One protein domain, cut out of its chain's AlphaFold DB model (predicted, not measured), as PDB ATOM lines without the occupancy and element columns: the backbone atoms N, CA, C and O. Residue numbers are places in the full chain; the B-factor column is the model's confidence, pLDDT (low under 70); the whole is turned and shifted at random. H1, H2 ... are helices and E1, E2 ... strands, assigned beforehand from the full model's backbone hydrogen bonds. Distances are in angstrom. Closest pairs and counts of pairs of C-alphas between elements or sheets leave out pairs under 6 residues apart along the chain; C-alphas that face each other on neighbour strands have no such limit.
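Overview. This is residues 555 to 665 of the 686 residues of the protein "Apoptosis-inducing factor 1, mitochondrial" of Porphyridium purpureum (UniProt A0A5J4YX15). A twisted sheet of five antiparallel strands forms one layer, and two helices, H1 and H2, cover one of its faces as a second layer, the other face being bare of named helices. H1 runs along the strands over E1 and E4, while the longer H2 crosses slantwise over E3 and E2 and, only just, over E4. The printed part has 111 residues, with two named helices and five named strands in the chain order E1 E2 E3 E4 H1 H2 E5; the sheet's order is E1 - E4 - E3 - E2 - E5, and the class is mixed, helices and strands. The whole is compact, with a radius of gyration of the C-alphas of 13.1 A, and elongated in outline, spanning 39 by 25 by 24 A.

Along the chain. E1 is residues 555 to 561, 19.9 A long, beginning at C-alpha 555 at (-13.338, -47.137, -52.949). E4 is residues 596 to 604, 24.2 A; E3 is residues 584 to 591, 23.6 A; E2 is residues 568 to 574, 20.4 A. E5, residues 660 to 664, is 13.2 A long and ends at C-alpha 664 at (-2.073, -60.965, -42.295). H1 is residues 611 to 621, 15.0 A, and H2 is residues 631 to 648, 25.7 A, beginning at C-alpha 631 at (-0.580, -58.763, -29.492).

Arrangement. E1 and E5 are the edge strands. N 558 and O 602, 2.9 A, are within hydrogen-bond range between E1 and E4, as are N 587 and O 601, 2.7 A, in the hairpin E3 and E4, N 572 and O 586, 2.8 A, in the hairpin E2 and E3, and N 662 and O 571, 2.8 A, between E2 and E5. E2 E3 E4 is a meander, each strand the antiparallel neighbour of the one before; with E1, the antiparallel neighbour of E4, it makes a Greek key. H1 is on the sheet at a height of 9.1 A, at 17 degrees to E4 on the local plane; its closest C-alphas to E4 are those of Phe 619 and Ala 600, 6.8 A. H2 is on the same face at a height of 8.2 A, over E3, E2 and, only just, with 3 of its C-alphas, E4; it stands at 40 degrees to E3 on the local plane, and the closest C-alphas of the two are those of Thr 642 and Cys 586, 5.9 A. H1 and H2 form a helical hairpin and touch, H2 with residues 641 to 648 alone; their closest C-alphas are those of Thr 614 and Ile 645, 6.2 A. They run opposite ways at a steep tilt of 37 degrees, only just beyond shallow. In H1 and H2 every O i to N i+4 pair is within hydrogen-bond range.

Size, cuts and confidence. The C-alphas farthest apart are those of Ser 578 and Lys 593, 38.8 A. The printed part has no cut. The link from H2 to E5, 11 residues, is long, and that from E3 to E4 is tight. The mean pLDDT of the printed part is 78.2; it is under 70 in residues 575 to 583, 623 to 629 and 652 to 665, the last stretch including E5.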
ATOM      1  N   SER A 555     -14.184 -47.303 -54.133       82.50
ATOM      2  CA  SER A 555     -13.338 -47.137 -52.949       82.50
ATOM      3  C   SER A 555     -12.669 -45.764 -52.889       82.50
ATOM      4  O   SER A 555     -12.211 -45.236 -53.892       82.50
ATOM      5  N   TYR A 556     -12.553 -45.201 -51.697       87.50
ATOM      6  CA  TYR A 556     -11.687 -44.076 -51.379       87.50
ATOM      7  C   TYR A 556     -10.689 -44.540 -50.330       87.50
ATOM      8  O   TYR A 556     -11.030 -45.296 -49.417       87.50
ATOM      9  N   MET A 557      -9.437 -44.120 -50.482       91.00
ATOM     10  CA  MET A 557      -8.359 -44.510 -49.584       91.00
ATOM     11  C   MET A 557      -7.661 -43.282 -49.028       91.00
ATOM     12  O   MET A 557      -7.293 -42.368 -49.764       91.00
ATOM     13  N   TYR A 558      -7.412 -43.305 -47.727       92.81
ATOM     14  CA  TYR A 558      -6.678 -42.272 -47.013       92.81
ATOM     15  C   TYR A 558      -5.506 -42.930 -46.301       92.81
ATOM     16  O   TYR A 558      -5.711 -43.885 -45.560       92.81
ATOM     17  N   CYS A 559      -4.280 -42.464 -46.522       93.19
ATOM     18  CA  CYS A 559      -3.067 -43.064 -45.965       93.19
ATOM     19  C   CYS A 559      -2.259 -42.031 -45.182       93.19
ATOM     20  O   CYS A 559      -1.949 -40.964 -45.713       93.19
ATOM     21  N   VAL A 560      -1.848 -42.373 -43.963       93.69
ATOM     22  CA  VAL A 560      -0.993 -41.540 -43.108       93.69
ATOM     23  C   VAL A 560       0.187 -42.351 -42.570       93.69
ATOM     24  O   VAL A 560       0.085 -43.560 -42.351       93.69
ATOM     25  N   GLY A 561       1.328 -41.690 -42.369       92.06
ATOM     26  CA  GLY A 561       2.568 -42.338 -41.945       92.06
ATOM     27  C   GLY A 561       3.176 -43.254 -43.018       92.06
ATOM     28  O   GLY A 561       3.071 -43.008 -44.222       92.06
ATOM     29  N   ARG A 562       3.851 -44.318 -42.580       90.38
ATOM     30  CA  ARG A 562       4.480 -45.335 -43.431       90.38
ATOM     31  C   ARG A 562       3.503 -46.479 -43.712       90.38
ATOM     32  O   ARG A 562       3.504 -47.497 -43.026       90.38
ATOM     33  N   CYS A 563       2.697 -46.327 -44.758       91.62
ATOM     34  CA  CYS A 563       1.908 -47.422 -45.329       91.62
ATOM     35  C   CYS A 563       2.771 -48.210 -46.314       91.62
ATOM     36  O   CYS A 563       2.860 -47.841 -47.490       91.62
ATOM     37  N   SER A 564       3.455 -49.245 -45.825       89.44
ATOM     38  CA  SER A 564       4.309 -50.076 -46.667       89.44
ATOM     39  C   SER A 564       4.085 -51.566 -46.461       89.44
ATOM     40  O   SER A 564       3.920 -52.043 -45.343       89.44
ATOM     41  N   SER A 565       4.120 -52.300 -47.569       89.12
ATOM     42  CA  SER A 565       3.968 -53.757 -47.626       89.12
ATOM     43  C   SER A 565       5.112 -54.532 -46.967       89.12
ATOM     44  O   SER A 565       5.050 -55.755 -46.891       89.12
ATOM     45  N   ASP A 566       6.178 -53.855 -46.539       87.56
ATOM     46  CA  ASP A 566       7.259 -54.460 -45.764       87.56
ATOM     47  C   ASP A 566       6.947 -54.534 -44.261       87.56
ATOM     48  O   ASP A 566       7.618 -55.264 -43.528       87.56
ATOM     49  N   CYS A 567       5.928 -53.802 -43.809       87.62
ATOM     50  CA  CYS A 567       5.430 -53.828 -42.444       87.62
ATOM     51  C   CYS A 567       4.421 -54.969 -42.259       87.62
ATOM     52  O   CYS A 567       3.774 -55.419 -43.208       87.62
ATOM     53  N   GLU A 568       4.233 -55.404 -41.014       88.88
ATOM     54  CA  GLU A 568       3.071 -56.228 -40.686       88.88
ATOM     55  C   GLU A 568       1.808 -55.379 -40.789       88.88
ATOM     56  O   GLU A 568       1.833 -54.183 -40.504       88.88
ATOM     57  N   SER A 569       0.701 -55.976 -41.225       89.88
ATOM     58  CA  SER A 569      -0.528 -55.232 -41.491       89.88
ATOM     59  C   SER A 569      -1.740 -55.903 -40.859       89.88
ATOM     60  O   SER A 569      -1.969 -57.101 -41.061       89.88
ATOM     61  N   TYR A 570      -2.555 -55.109 -40.173       89.31
ATOM     62  CA  TYR A 570      -3.774 -55.560 -39.511       89.31
ATOM     63  C   TYR A 570      -4.971 -54.780 -40.033       89.31
ATOM     64  O   TYR A 570      -5.036 -53.564 -39.863       89.31
ATOM     65  N   GLY A 571      -5.897 -55.484 -40.684       90.06
ATOM     66  CA  GLY A 571      -7.118 -54.914 -41.235       90.06
ATOM     67  C   GLY A 571      -8.315 -55.134 -40.312       90.06
ATOM     68  O   GLY A 571      -8.543 -56.246 -39.834       90.06
ATOM     69  N   TYR A 572      -9.097 -54.086 -40.094       88.44
ATOM     70  CA  TYR A 572     -10.313 -54.074 -39.287       88.44
ATOM     71  C   TYR A 572     -11.438 -53.523 -40.143       88.44
ATOM     72  O   TYR A 572     -11.396 -52.358 -40.539       88.44
ATOM     73  N   TYR A 573     -12.414 -54.368 -40.453       84.50
ATOM     74  CA  TYR A 573     -13.438 -54.069 -41.443       84.50
ATOM     75  C   TYR A 573     -14.832 -54.165 -40.840       84.50
ATOM     76  O   TYR A 573     -15.109 -55.003 -39.976       84.50
ATOM     77  N   TYR A 574     -15.706 -53.309 -41.350       75.75
ATOM     78  CA  TYR A 574     -17.139 -53.365 -41.147       75.75
ATOM     79  C   TYR A 574     -17.805 -53.911 -42.411       75.75
ATOM     80  O   TYR A 574     -17.375 -53.594 -43.527       75.75
ATOM     81  N   PRO A 575     -18.850 -54.740 -42.260       67.56
ATOM     82  CA  PRO A 575     -19.642 -55.176 -43.397       67.56
ATOM     83  C   PRO A 575     -20.270 -53.962 -44.093       67.56
ATOM     84  O   PRO A 575     -20.785 -53.050 -43.439       67.56
ATOM     85  N   SER A 576     -20.216 -53.943 -45.424       63.44
ATOM     86  CA  SER A 576     -20.925 -52.936 -46.211       63.44
ATOM     87  C   SER A 576     -22.434 -53.186 -46.168       63.44
ATOM     88  O   SER A 576     -22.892 -54.326 -46.097       63.44
ATOM     89  N   ARG A 577     -23.219 -52.101 -46.213       56.31
ATOM     90  CA  ARG A 577     -24.684 -52.155 -46.362       56.31
ATOM     91  C   ARG A 577     -25.123 -52.277 -47.825       56.31
ATOM     92  O   ARG A 577     -26.280 -52.603 -48.070       56.31
ATOM     93  N   SER A 578     -24.241 -51.958 -48.776       54.81
ATOM     94  CA  SER A 578     -24.596 -51.725 -50.184       54.81
ATOM     95  C   SER A 578     -24.016 -52.761 -51.149       54.81
ATOM     96  O   SER A 578     -24.595 -53.015 -52.205       54.81
ATOM     97  N   THR A 579     -22.906 -53.400 -50.779       52.75
ATOM     98  CA  THR A 579     -22.224 -54.401 -51.598       52.75
ATOM     99  C   THR A 579     -21.829 -55.609 -50.752       52.75
ATOM    100  O   THR A 579     -21.598 -55.497 -49.552       52.75
ATOM    101  N   ASP A 580     -21.661 -56.771 -51.384       51.66
ATOM    102  CA  ASP A 580     -21.065 -57.969 -50.763       51.66
ATOM    103  C   ASP A 580     -19.549 -57.786 -50.474       51.66
ATOM    104  O   ASP A 580     -18.805 -58.753 -50.291       51.66
ATOM    105  N   THR A 581     -19.048 -56.541 -50.491       56.59
ATOM    106  CA  THR A 581     -17.634 -56.207 -50.315       56.59
ATOM    107  C   THR A 581     -17.385 -55.559 -48.951       56.59
ATOM    108  O   THR A 581     -17.950 -54.531 -48.598       56.59
ATOM    109  N   GLU A 582     -16.525 -56.183 -48.143       61.31
ATOM    110  CA  GLU A 582     -16.084 -55.674 -46.833       61.31
ATOM    111  C   GLU A 582     -15.011 -54.577 -47.028       61.31
ATOM    112  O   GLU A 582     -13.834 -54.799 -46.741       61.31
ATOM    113  N   LEU A 583     -15.383 -53.421 -47.592       68.25
ATOM    114  CA  LEU A 583     -14.428 -52.359 -47.954       68.25
ATOM    115  C   LEU A 583     -14.299 -51.219 -46.937       68.25
ATOM    116  O   LEU A 583     -13.283 -50.530 -46.949       68.25
ATOM    117  N   ASN A 584     -15.272 -51.032 -46.044       83.88
ATOM    118  CA  ASN A 584     -15.212 -49.983 -45.025       83.88
ATOM    119  C   ASN A 584     -14.344 -50.457 -43.855       83.88
ATOM    120  O   ASN A 584     -14.757 -51.314 -43.073       83.88
ATOM    121  N   GLY A 585     -13.119 -49.948 -43.736       88.75
ATOM    122  CA  GLY A 585     -12.177 -50.456 -42.740       88.75
ATOM    123  C   GLY A 585     -10.916 -49.631 -42.552       88.75
ATOM    124  O   GLY A 585     -10.603 -48.747 -43.342       88.75
ATOM    125  N   CYS A 586     -10.163 -49.959 -41.507       91.69
ATOM    126  CA  CYS A 586      -8.816 -49.443 -41.287       91.69
ATOM    127  C   CYS A 586      -7.782 -50.560 -41.441       91.69
ATOM    128  O   CYS A 586      -7.998 -51.682 -40.990       91.69
ATOM    129  N   VAL A 587      -6.635 -50.245 -42.032       92.81
ATOM    130  CA  VAL A 587      -5.440 -51.090 -42.051       92.81
ATOM    131  C   VAL A 587      -4.322 -50.367 -41.325       92.81
ATOM    132  O   VAL A 587      -3.911 -49.285 -41.738       92.81
ATOM    133  N   PHE A 588      -3.804 -50.977 -40.267       92.56
ATOM    134  CA  PHE A 588      -2.665 -50.458 -39.517       92.56
ATOM    135  C   PHE A 588      -1.396 -51.200 -39.908       92.56
ATOM    136  O   PHE A 588      -1.390 -52.428 -39.967       92.56
ATOM    137  N   TYR A 589      -0.332 -50.443 -40.157       91.94
ATOM    138  CA  TYR A 589       0.999 -50.937 -40.486       91.94
ATOM    139  C   TYR A 589       1.861 -50.888 -39.233       91.94
ATOM    140  O   TYR A 589       1.996 -49.833 -38.609       91.94
ATOM    141  N   VAL A 590       2.431 -52.028 -38.868       88.88
ATOM    142  CA  VAL A 590       3.135 -52.251 -37.610       88.88
ATOM    143  C   VAL A 590       4.556 -52.720 -37.894       88.88
ATOM    144  O   VAL A 590       4.802 -53.597 -38.727       88.88
ATOM    145  N   GLU A 591       5.517 -52.124 -37.201       84.62
ATOM    146  CA  GLU A 591       6.904 -52.557 -37.258       84.62
ATOM    147  C   GLU A 591       7.101 -53.818 -36.400       84.62
ATOM    148  O   GLU A 591       7.013 -53.775 -35.174       84.62
ATOM    149  N   HIS A 592       7.432 -54.938 -37.051       76.00
ATOM    150  CA  HIS A 592       7.516 -56.277 -36.445       76.00
ATOM    151  C   HIS A 592       8.359 -56.342 -35.155       76.00
ATOM    152  O   HIS A 592       8.090 -57.147 -34.269       76.00
ATOM    153  N   LYS A 593       9.440 -55.559 -35.041       76.69
ATOM    154  CA  LYS A 593      10.356 -55.654 -33.886       76.69
ATOM    155  C   LYS A 593       9.877 -54.883 -32.662       76.69
ATOM    156  O   LYS A 593      10.244 -55.240 -31.550       76.69
ATOM    157  N   THR A 594       9.138 -53.803 -32.879       76.88
ATOM    158  CA  THR A 594       8.769 -52.841 -31.835       76.88
ATOM    159  C   THR A 594       7.276 -52.873 -31.532       76.88
ATOM    160  O   THR A 594       6.854 -52.250 -30.564       76.88
ATOM    161  N   LEU A 595       6.483 -53.579 -32.352       77.94
ATOM    162  CA  LEU A 595       5.017 -53.550 -32.344       77.94
ATOM    163  C   LEU A 595       4.457 -52.122 -32.422       77.94
ATOM    164  O   LEU A 595       3.342 -51.833 -31.998       77.94
ATOM    165  N   ARG A 596       5.240 -51.212 -33.008       83.25
ATOM    166  CA  ARG A 596       4.875 -49.813 -33.165       83.25
ATOM    167  C   ARG A 596       4.042 -49.631 -34.424       83.25
ATOM    168  O   ARG A 596       4.463 -50.036 -35.507       83.25
ATOM    169  N   VAL A 597       2.908 -48.946 -34.303       88.31
ATOM    170  CA  VAL A 597       2.124 -48.511 -35.465       88.31
ATOM    171  C   VAL A 597       2.881 -47.395 -36.183       88.31
ATOM    172  O   VAL A 597       3.080 -46.310 -35.637       88.31
ATOM    173  N   VAL A 598       3.315 -47.666 -37.409       90.31
ATOM    174  CA  VAL A 598       4.084 -46.734 -38.247       90.31
ATOM    175  C   VAL A 598       3.250 -46.128 -39.367       90.31
ATOM    176  O   VAL A 598       3.650 -45.119 -39.939       90.31
ATOM    177  N   GLY A 599       2.079 -46.683 -39.667       92.69
ATOM    178  CA  GLY A 599       1.158 -46.115 -40.645       92.69
ATOM    179  C   GLY A 599      -0.266 -46.603 -40.444       92.69
ATOM    180  O   GLY A 599      -0.501 -47.642 -39.828       92.69
ATOM    181  N   ALA A 600      -1.218 -45.856 -40.985       94.19
ATOM    182  CA  ALA A 600      -2.626 -46.218 -40.973       94.19
ATOM    183  C   ALA A 600      -3.266 -45.859 -42.313       94.19
ATOM    184  O   ALA A 600      -2.933 -44.846 -42.931       94.19
ATOM    185  N   MET A 601      -4.180 -46.707 -42.764       94.38
ATOM    186  CA  MET A 601      -4.938 -46.508 -43.986       94.38
ATOM    187  C   MET A 601      -6.419 -46.720 -43.719       94.38
ATOM    188  O   MET A 601      -6.799 -47.771 -43.221       94.38
ATOM    189  N   LEU A 602      -7.243 -45.751 -44.086       92.94
ATOM    190  CA  LEU A 602      -8.696 -45.855 -44.071       92.94
ATOM    191  C   LEU A 602      -9.180 -46.168 -45.490       92.94
ATOM    192  O   LEU A 602      -8.751 -45.512 -46.438       92.94
ATOM    193  N   LEU A 603     -10.051 -47.166 -45.621       90.00
ATOM    194  CA  LEU A 603     -10.772 -47.504 -46.843       90.00
ATOM    195  C   LEU A 603     -12.262 -47.259 -46.622       90.00
ATOM    196  O   LEU A 603     -12.808 -47.668 -45.594       90.00
ATOM    197  N   THR A 604     -12.903 -46.600 -47.581       87.12
ATOM    198  CA  THR A 604     -14.320 -46.229 -47.509       87.12
ATOM    199  C   THR A 604     -14.981 -46.417 -48.875       87.12
ATOM    200  O   THR A 604     -14.320 -46.305 -49.902       87.12
ATOM    201  N   GLU A 605     -16.282 -46.697 -48.925       82.25
ATOM    202  CA  GLU A 605     -17.037 -46.746 -50.193       82.25
ATOM    203  C   GLU A 605     -17.400 -45.347 -50.721       82.25
ATOM    204  O   GLU A 605     -17.636 -45.158 -51.914       82.25
ATOM    205  N   GLN A 606     -17.450 -44.353 -49.831       80.56
ATOM    206  CA  GLN A 606     -17.850 -42.981 -50.137       80.56
ATOM    207  C   GLN A 606     -16.770 -41.990 -49.714       80.56
ATOM    208  O   GLN A 606     -16.084 -42.203 -48.712       80.56
ATOM    209  N   ALA A 607     -16.651 -40.892 -50.461       82.50
ATOM    210  CA  ALA A 607     -15.770 -39.791 -50.105       82.50
ATOM    211  C   ALA A 607     -16.187 -39.230 -48.743       82.50
ATOM    212  O   ALA A 607     -17.363 -38.944 -48.517       82.50
ATOM    213  N   CYS A 608     -15.222 -39.049 -47.850       83.50
ATOM    214  CA  CYS A 608     -15.476 -38.524 -46.519       83.50
ATOM    215  C   CYS A 608     -14.610 -37.276 -46.292       83.50
ATOM    216  O   CYS A 608     -13.391 -37.397 -46.160       83.50
ATOM    217  N   PRO A 609     -15.207 -36.071 -46.228       81.38
ATOM    218  CA  PRO A 609     -14.447 -34.834 -46.049       81.38
ATOM    219  C   PRO A 609     -13.613 -34.799 -44.759       81.38
ATOM    220  O   PRO A 609     -12.490 -34.298 -44.778       81.38
ATOM    221  N   SER A 610     -14.125 -35.368 -43.660       88.38
ATOM    222  CA  SER A 610     -13.426 -35.412 -42.368       88.38
ATOM    223  C   SER A 610     -12.386 -36.530 -42.268       88.38
ATOM    224  O   SER A 610     -11.563 -36.508 -41.355       88.38
ATOM    225  N   ALA A 611     -12.344 -37.479 -43.213       89.25
ATOM    226  CA  ALA A 611     -11.464 -38.646 -43.133       89.25
ATOM    227  C   ALA A 611      -9.985 -38.287 -42.992       89.25
ATOM    228  O   ALA A 611      -9.271 -38.952 -42.243       89.25
ATOM    229  N   ARG A 612      -9.514 -37.237 -43.678       90.56
ATOM    230  CA  ARG A 612      -8.113 -36.801 -43.576       90.56
ATOM    231  C   ARG A 612      -7.772 -36.323 -42.169       90.56
ATOM    232  O   ARG A 612      -6.758 -36.739 -41.617       90.56
ATOM    233  N   GLU A 613      -8.611 -35.470 -41.596       91.50
ATOM    234  CA  GLU A 613      -8.410 -34.915 -40.256       91.50
ATOM    235  C   GLU A 613      -8.553 -35.998 -39.193       91.50
ATOM    236  O   GLU A 613      -7.605 -36.235 -38.454       91.50
ATOM    237  N   THR A 614      -9.647 -36.759 -39.212       92.19
ATOM    238  CA  THR A 614      -9.882 -37.864 -38.276       92.19
ATOM    239  C   THR A 614      -8.771 -38.914 -38.322       92.19
ATOM    240  O   THR A 614      -8.255 -39.316 -37.279       92.19
ATOM    241  N   LEU A 615      -8.359 -39.365 -39.515       93.50
ATOM    242  CA  LEU A 615      -7.291 -40.361 -39.637       93.50
ATOM    243  C   LEU A 615      -5.960 -39.806 -39.129       93.50
ATOM    244  O   LEU A 615      -5.238 -40.527 -38.438       93.50
ATOM    245  N   ARG A 616      -5.633 -38.546 -39.447       92.94
ATOM    246  CA  ARG A 616      -4.426 -37.893 -38.938       92.94
ATOM    247  C   ARG A 616      -4.480 -37.769 -37.428       92.94
ATOM    248  O   ARG A 616      -3.499 -38.127 -36.803       92.94
ATOM    249  N   ASP A 617      -5.588 -37.319 -36.857       91.00
ATOM    250  CA  ASP A 617      -5.746 -37.086 -35.423       91.00
ATOM    251  C   ASP A 617      -5.699 -38.383 -34.633       91.00
ATOM    252  O   ASP A 617      -5.026 -38.477 -33.609       91.00
ATOM    253  N   VAL A 618      -6.372 -39.429 -35.110       89.19
ATOM    254  CA  VAL A 618      -6.251 -40.750 -34.496       89.19
ATOM    255  C   VAL A 618      -4.819 -41.225 -34.625       89.19
ATOM    256  O   VAL A 618      -4.224 -41.549 -33.601       89.19
ATOM    257  N   PHE A 619      -4.237 -41.183 -35.830       89.69
ATOM    258  CA  PHE A 619      -2.852 -41.580 -36.037       89.69
ATOM    259  C   PHE A 619      -1.903 -40.796 -35.150       89.69
ATOM    260  O   PHE A 619      -1.025 -41.440 -34.597       89.69
ATOM    261  N   THR A 620      -2.082 -39.481 -34.967       87.00
ATOM    262  CA  THR A 620      -1.217 -38.617 -34.161       87.00
ATOM    263  C   THR A 620      -1.342 -38.910 -32.671       87.00
ATOM    264  O   THR A 620      -0.320 -39.032 -31.986       87.00
ATOM    265  N   ASN A 621      -2.568 -39.156 -32.208       82.38
ATOM    266  CA  ASN A 621      -2.894 -39.559 -30.842       82.38
ATOM    267  C   ASN A 621      -2.530 -41.010 -30.517       82.38
ATOM    268  O   ASN A 621      -2.373 -41.327 -29.341       82.38
ATOM    269  N   LEU A 622      -2.277 -41.868 -31.517       75.06
ATOM    270  CA  LEU A 622      -1.599 -43.147 -31.266       75.06
ATOM    271  C   LEU A 622      -0.228 -42.929 -30.600       75.06
ATOM    272  O   LEU A 622       0.335 -43.886 -30.090       75.06
ATOM    273  N   GLY A 623       0.306 -41.698 -30.594       57.41
ATOM    274  CA  GLY A 623       1.584 -41.318 -29.994       57.41
ATOM    275  C   GLY A 623       2.794 -42.007 -30.633       57.41
ATOM    276  O   GLY A 623       2.701 -42.692 -31.654       57.41
ATOM    277  N   ALA A 624       3.957 -41.901 -29.987       53.09
ATOM    278  CA  ALA A 624       4.908 -43.011 -29.999       53.09
ATOM    279  C   ALA A 624       4.272 -44.154 -29.192       53.09
ATOM    280  O   ALA A 624       4.622 -44.336 -28.032       53.09
ATOM    281  N   GLY A 625       3.243 -44.785 -29.766       50.84
ATOM    282  CA  GLY A 625       2.282 -45.619 -29.047       50.84
ATOM    283  C   GLY A 625       2.904 -46.693 -28.175       50.84
ATOM    284  O   GLY A 625       4.088 -47.000 -28.341       50.84
ATOM    285  N   PRO A 626       2.120 -47.251 -27.236       51.81
ATOM    286  CA  PRO A 626       2.630 -48.220 -26.283       51.81
ATOM    287  C   PRO A 626       3.372 -49.304 -27.055       51.81
ATOM    288  O   PRO A 626       2.856 -49.849 -28.030       51.81
ATOM    289  N   PHE A 627       4.599 -49.599 -26.630       58.97
ATOM    290  CA  PHE A 627       5.210 -50.874 -26.962       58.97
ATOM    291  C   PHE A 627       4.243 -51.930 -26.433       58.97
ATOM    292  O   PHE A 627       4.186 -52.169 -25.225       58.97
ATOM    293  N   PHE A 628       3.394 -52.467 -27.310       68.19
ATOM    294  CA  PHE A 628       2.449 -53.492 -26.908       68.19
ATOM    295  C   PHE A 628       3.279 -54.687 -26.464       68.19
ATOM    296  O   PHE A 628       4.064 -55.224 -27.240       68.19
ATOM    297  N   GLN A 629       3.157 -55.069 -25.196       65.88
ATOM    298  CA  GLN A 629       3.843 -56.256 -24.691       65.88
ATOM    299  C   GLN A 629       3.170 -57.525 -25.230       65.88
ATOM    300  O   GLN A 629       3.840 -58.528 -25.464       65.88
ATOM    301  N   GLU A 630       1.861 -57.446 -25.499       73.69
ATOM    302  CA  GLU A 630       1.052 -58.539 -26.023       73.69
ATOM    303  C   GLU A 630       0.253 -58.115 -27.265       73.69
ATOM    304  O   GLU A 630      -0.352 -57.042 -27.323       73.69
ATOM    305  N   ALA A 631       0.178 -59.003 -28.261       74.50
ATOM    306  CA  ALA A 631      -0.580 -58.763 -29.492       74.50
ATOM    307  C   ALA A 631      -2.093 -58.590 -29.244       74.50
ATOM    308  O   ALA A 631      -2.779 -57.922 -30.019       74.50
ATOM    309  N   ARG A 632      -2.630 -59.173 -28.164       79.31
ATOM    310  CA  ARG A 632      -4.050 -59.066 -27.806       79.31
ATOM    311  C   ARG A 632      -4.443 -57.627 -27.475       79.31
ATOM    312  O   ARG A 632      -5.449 -57.147 -28.000       79.31
ATOM    313  N   ASP A 633      -3.633 -56.950 -26.666       80.81
ATOM    314  CA  ASP A 633      -3.867 -55.562 -26.263       80.81
ATOM    315  C   ASP A 633      -3.804 -54.630 -27.472       80.81
ATOM    316  O   ASP A 633      -4.675 -53.777 -27.655       80.81
ATOM    317  N   MET A 634      -2.832 -54.867 -28.362       84.56
ATOM    318  CA  MET A 634      -2.746 -54.178 -29.648       84.56
ATOM    319  C   MET A 634      -4.029 -54.366 -30.459       84.56
ATOM    320  O   MET A 634      -4.603 -53.392 -30.942       84.56
ATOM    321  N   HIS A 635      -4.518 -55.600 -30.597       84.00
ATOM    322  CA  HIS A 635      -5.716 -55.855 -31.387       84.00
ATOM    323  C   HIS A 635      -6.959 -55.161 -30.830       84.00
ATOM    324  O   HIS A 635      -7.734 -54.605 -31.613       84.00
ATOM    325  N   GLN A 636      -7.144 -55.171 -29.509       83.81
ATOM    326  CA  GLN A 636      -8.256 -54.487 -28.853       83.81
ATOM    327  C   GLN A 636      -8.171 -52.972 -29.064       83.81
ATOM    328  O   GLN A 636      -9.152 -52.348 -29.468       83.81
ATOM    329  N   PHE A 637      -6.986 -52.395 -28.875       86.50
ATOM    330  CA  PHE A 637      -6.750 -50.969 -29.063       86.50
ATOM    331  C   PHE A 637      -6.959 -50.511 -30.516       86.50
ATOM    332  O   PHE A 637      -7.632 -49.513 -30.764       86.50
ATOM    333  N   LEU A 638      -6.449 -51.255 -31.501       87.81
ATOM    334  CA  LEU A 638      -6.649 -50.935 -32.919       87.81
ATOM    335  C   LEU A 638      -8.116 -51.094 -33.354       87.81
ATOM    336  O   LEU A 638      -8.589 -50.351 -34.217       87.81
ATOM    337  N   THR A 639      -8.860 -52.010 -32.727       86.81
ATOM    338  CA  THR A 639     -10.313 -52.132 -32.931       86.81
ATOM    339  C   THR A 639     -11.036 -50.882 -32.426       86.81
ATOM    340  O   THR A 639     -11.878 -50.341 -33.140       86.81
ATOM    341  N   GLU A 640     -10.668 -50.376 -31.244       85.81
ATOM    342  CA  GLU A 640     -11.205 -49.123 -30.694       85.81
ATOM    343  C   GLU A 640     -10.898 -47.928 -31.603       85.81
ATOM    344  O   GLU A 640     -11.787 -47.146 -31.937       85.81
ATOM    345  N   CYS A 641      -9.654 -47.829 -32.081       88.94
ATOM    346  CA  CYS A 641      -9.249 -46.783 -33.019       88.94
ATOM    347  C   CYS A 641     -10.071 -46.840 -34.310       88.94
ATOM    348  O   CYS A 641     -10.523 -45.808 -34.797       88.94
ATOM    349  N   THR A 642     -10.306 -48.043 -34.843       89.12
ATOM    350  CA  THR A 642     -11.150 -48.234 -36.030       89.12
ATOM    351  C   THR A 642     -12.579 -47.772 -35.757       89.12
ATOM    352  O   THR A 642     -13.126 -47.029 -36.564       89.12
ATOM    353  N   ARG A 643     -13.173 -48.143 -34.613       86.00
ATOM    354  CA  ARG A 643     -14.527 -47.701 -34.242       86.00
ATOM    355  C   ARG A 643     -14.613 -46.180 -34.160       86.00
ATOM    356  O   ARG A 643     -15.518 -45.596 -34.748       86.00
ATOM    357  N   LYS A 644     -13.640 -45.545 -33.499       87.25
ATOM    358  CA  LYS A 644     -13.549 -44.085 -33.397       87.25
ATOM    359  C   LYS A 644     -13.483 -43.428 -34.777       87.25
ATOM    360  O   LYS A 644     -14.291 -42.548 -35.055       87.25
ATOM    361  N   ILE A 645     -12.584 -43.898 -35.652       88.81
ATOM    362  CA  ILE A 645     -12.458 -43.378 -37.023       88.81
ATOM    363  C   ILE A 645     -13.794 -43.509 -37.759       88.81
ATOM    364  O   ILE A 645     -14.265 -42.533 -38.332       88.81
ATOM    365  N   MET A 646     -14.430 -44.683 -37.723       85.12
ATOM    366  CA  MET A 646     -15.686 -44.933 -38.443       85.12
ATOM    367  C   MET A 646     -16.861 -44.093 -37.934       85.12
ATOM    368  O   MET A 646     -17.696 -43.669 -38.731       85.12
ATOM    369  N   HIS A 647     -16.919 -43.840 -36.626       84.25
ATOM    370  CA  HIS A 647     -17.949 -43.006 -36.014       84.25
ATOM    371  C   HIS A 647     -17.744 -41.518 -36.345       84.25
ATOM    372  O   HIS A 647     -18.673 -40.855 -36.798       84.25
ATOM    373  N   GLU A 648     -16.528 -40.988 -36.179       86.19
ATOM    374  CA  GLU A 648     -16.210 -39.572 -36.451       86.19
ATOM    375  C   GLU A 648     -16.286 -39.213 -37.944       86.19
ATOM    376  O   GLU A 648     -16.598 -38.078 -38.305       86.19
ATOM    377  N   THR A 649     -16.052 -40.187 -38.824       83.38
ATOM    378  CA  THR A 649     -16.240 -40.032 -40.276       83.38
ATOM    379  C   THR A 649     -17.690 -40.211 -40.726       83.38
ATOM    380  O   THR A 649     -18.005 -39.936 -41.884       83.38
ATOM    381  N   GLY A 650     -18.582 -40.668 -39.839       79.06
ATOM    382  CA  GLY A 650     -19.989 -40.926 -40.147       79.06
ATOM    383  C   GLY A 650     -20.229 -42.124 -41.073       79.06
ATOM    384  O   GLY A 650     -21.331 -42.265 -41.593       79.06
ATOM    385  N   ILE A 651     -19.229 -42.986 -41.288       75.81
ATOM    386  CA  ILE A 651     -19.328 -44.166 -42.168       75.81
ATOM    387  C   ILE A 651     -20.212 -45.246 -41.534       75.81
ATOM    388  O   ILE A 651     -20.910 -45.984 -42.231       75.81
ATOM    389  N   VAL A 652     -20.202 -45.331 -40.202       69.19
ATOM    390  CA  VAL A 652     -21.052 -46.238 -39.430       69.19
ATOM    391  C   VAL A 652     -21.911 -45.412 -38.473       69.19
ATOM    392  O   VAL A 652     -21.392 -44.684 -37.633       69.19
ATOM    393  N   HIS A 653     -23.236 -45.525 -38.610       55.06
ATOM    394  CA  HIS A 653     -24.215 -44.729 -37.854       55.06
ATOM    395  C   HIS A 653     -24.709 -45.385 -36.544       55.06
ATOM    396  O   HIS A 653     -25.503 -44.771 -35.836       55.06
ATOM    397  N   SER A 654     -24.286 -46.613 -36.210       50.31
ATOM    398  CA  SER A 654     -24.693 -47.323 -34.983       50.31
ATOM    399  C   SER A 654     -23.611 -48.276 -34.459       50.31
ATOM    400  O   SER A 654     -22.835 -48.821 -35.245       50.31
ATOM    401  N   ASP A 655     -23.594 -48.513 -33.141       49.25
ATOM    402  CA  ASP A 655     -22.799 -49.544 -32.440       49.25
ATOM    403  C   ASP A 655     -23.264 -50.976 -32.791       49.25
ATOM    404  O   ASP A 655     -23.522 -51.818 -31.927       49.25
ATOM    405  N   ASP A 656     -23.378 -51.298 -34.078       48.97
ATOM    406  CA  ASP A 656     -23.552 -52.677 -34.514       48.97
ATOM    407  C   ASP A 656     -22.206 -53.366 -34.253       48.97
ATOM    408  O   ASP A 656     -21.277 -53.266 -35.054       48.97
ATOM    409  N   GLY A 657     -22.067 -54.006 -33.085       50.16
ATOM    410  CA  GLY A 657     -20.832 -54.573 -32.517       50.16
ATOM    411  C   GLY A 657     -20.151 -55.702 -33.309       50.16
ATOM    412  O   GLY A 657     -19.515 -56.571 -32.721       50.16
ATOM    413  N   SER A 658     -20.273 -55.716 -34.636       58.47
ATOM    414  CA  SER A 658     -19.744 -56.721 -35.557       58.47
ATOM    415  C   SER A 658     -18.549 -56.205 -36.373       58.47
ATOM    416  O   SER A 658     -18.526 -56.277 -37.598       58.47
ATOM    417  N   THR A 659     -17.509 -55.699 -35.706       54.53
ATOM    418  CA  THR A 659     -16.212 -55.470 -36.369       54.53
ATOM    419  C   THR A 659     -15.523 -56.814 -36.598       54.53
ATOM    420  O   THR A 659     -15.295 -57.566 -35.649       54.53
ATOM    421  N   ARG A 660     -15.156 -57.132 -37.843       57.50
ATOM    422  CA  ARG A 660     -14.345 -58.318 -38.158       57.50
ATOM    423  C   ARG A 660     -12.879 -57.912 -38.284       57.50
ATOM    424  O   ARG A 660     -12.549 -56.993 -39.033       57.50
ATOM    425  N   SER A 661     -11.990 -58.602 -37.574       53.50
ATOM    426  CA  SER A 661     -10.542 -58.416 -37.706       53.50
ATOM    427  C   SER A 661      -9.945 -59.448 -38.667       53.50
ATOM    428  O   SER A 661     -10.292 -60.629 -38.644       53.50
ATOM    429  N   ARG A 662      -9.029 -59.004 -39.532       56.88
ATOM    430  CA  ARG A 662      -8.183 -59.860 -40.372       56.88
ATOM    431  C   ARG A 662      -6.721 -59.488 -40.135       56.88
ATOM    432  O   ARG A 662      -6.272 -58.404 -40.505       56.88
ATOM    433  N   ALA A 663      -5.965 -60.397 -39.528       45.12
ATOM    434  CA  ALA A 663      -4.515 -60.282 -39.415       45.12
ATOM    435  C   ALA A 663      -3.856 -60.974 -40.613       45.12
ATOM    436  O   ALA A 663      -4.189 -62.120 -40.914       45.12
ATOM    437  N   THR A 664      -2.916 -60.306 -41.286       40.34
ATOM    438  CA  THR A 664      -2.073 -60.965 -42.295       40.34
ATOM    439  C   THR A 664      -0.620 -60.899 -41.830       40.34
ATOM    440  O   THR A 664      -0.018 -59.828 -41.922       40.34
ATOM    441  N   PRO A 665      -0.026 -61.996 -41.328       31.83
ATOM    442  CA  PRO A 665       1.402 -62.024 -41.056       31.83
ATOM    443  C   PRO A 665       2.154 -62.069 -42.390       31.83
ATOM    444  O   PRO A 665       1.994 -62.992 -43.192       31.83
TER     445      PRO A 665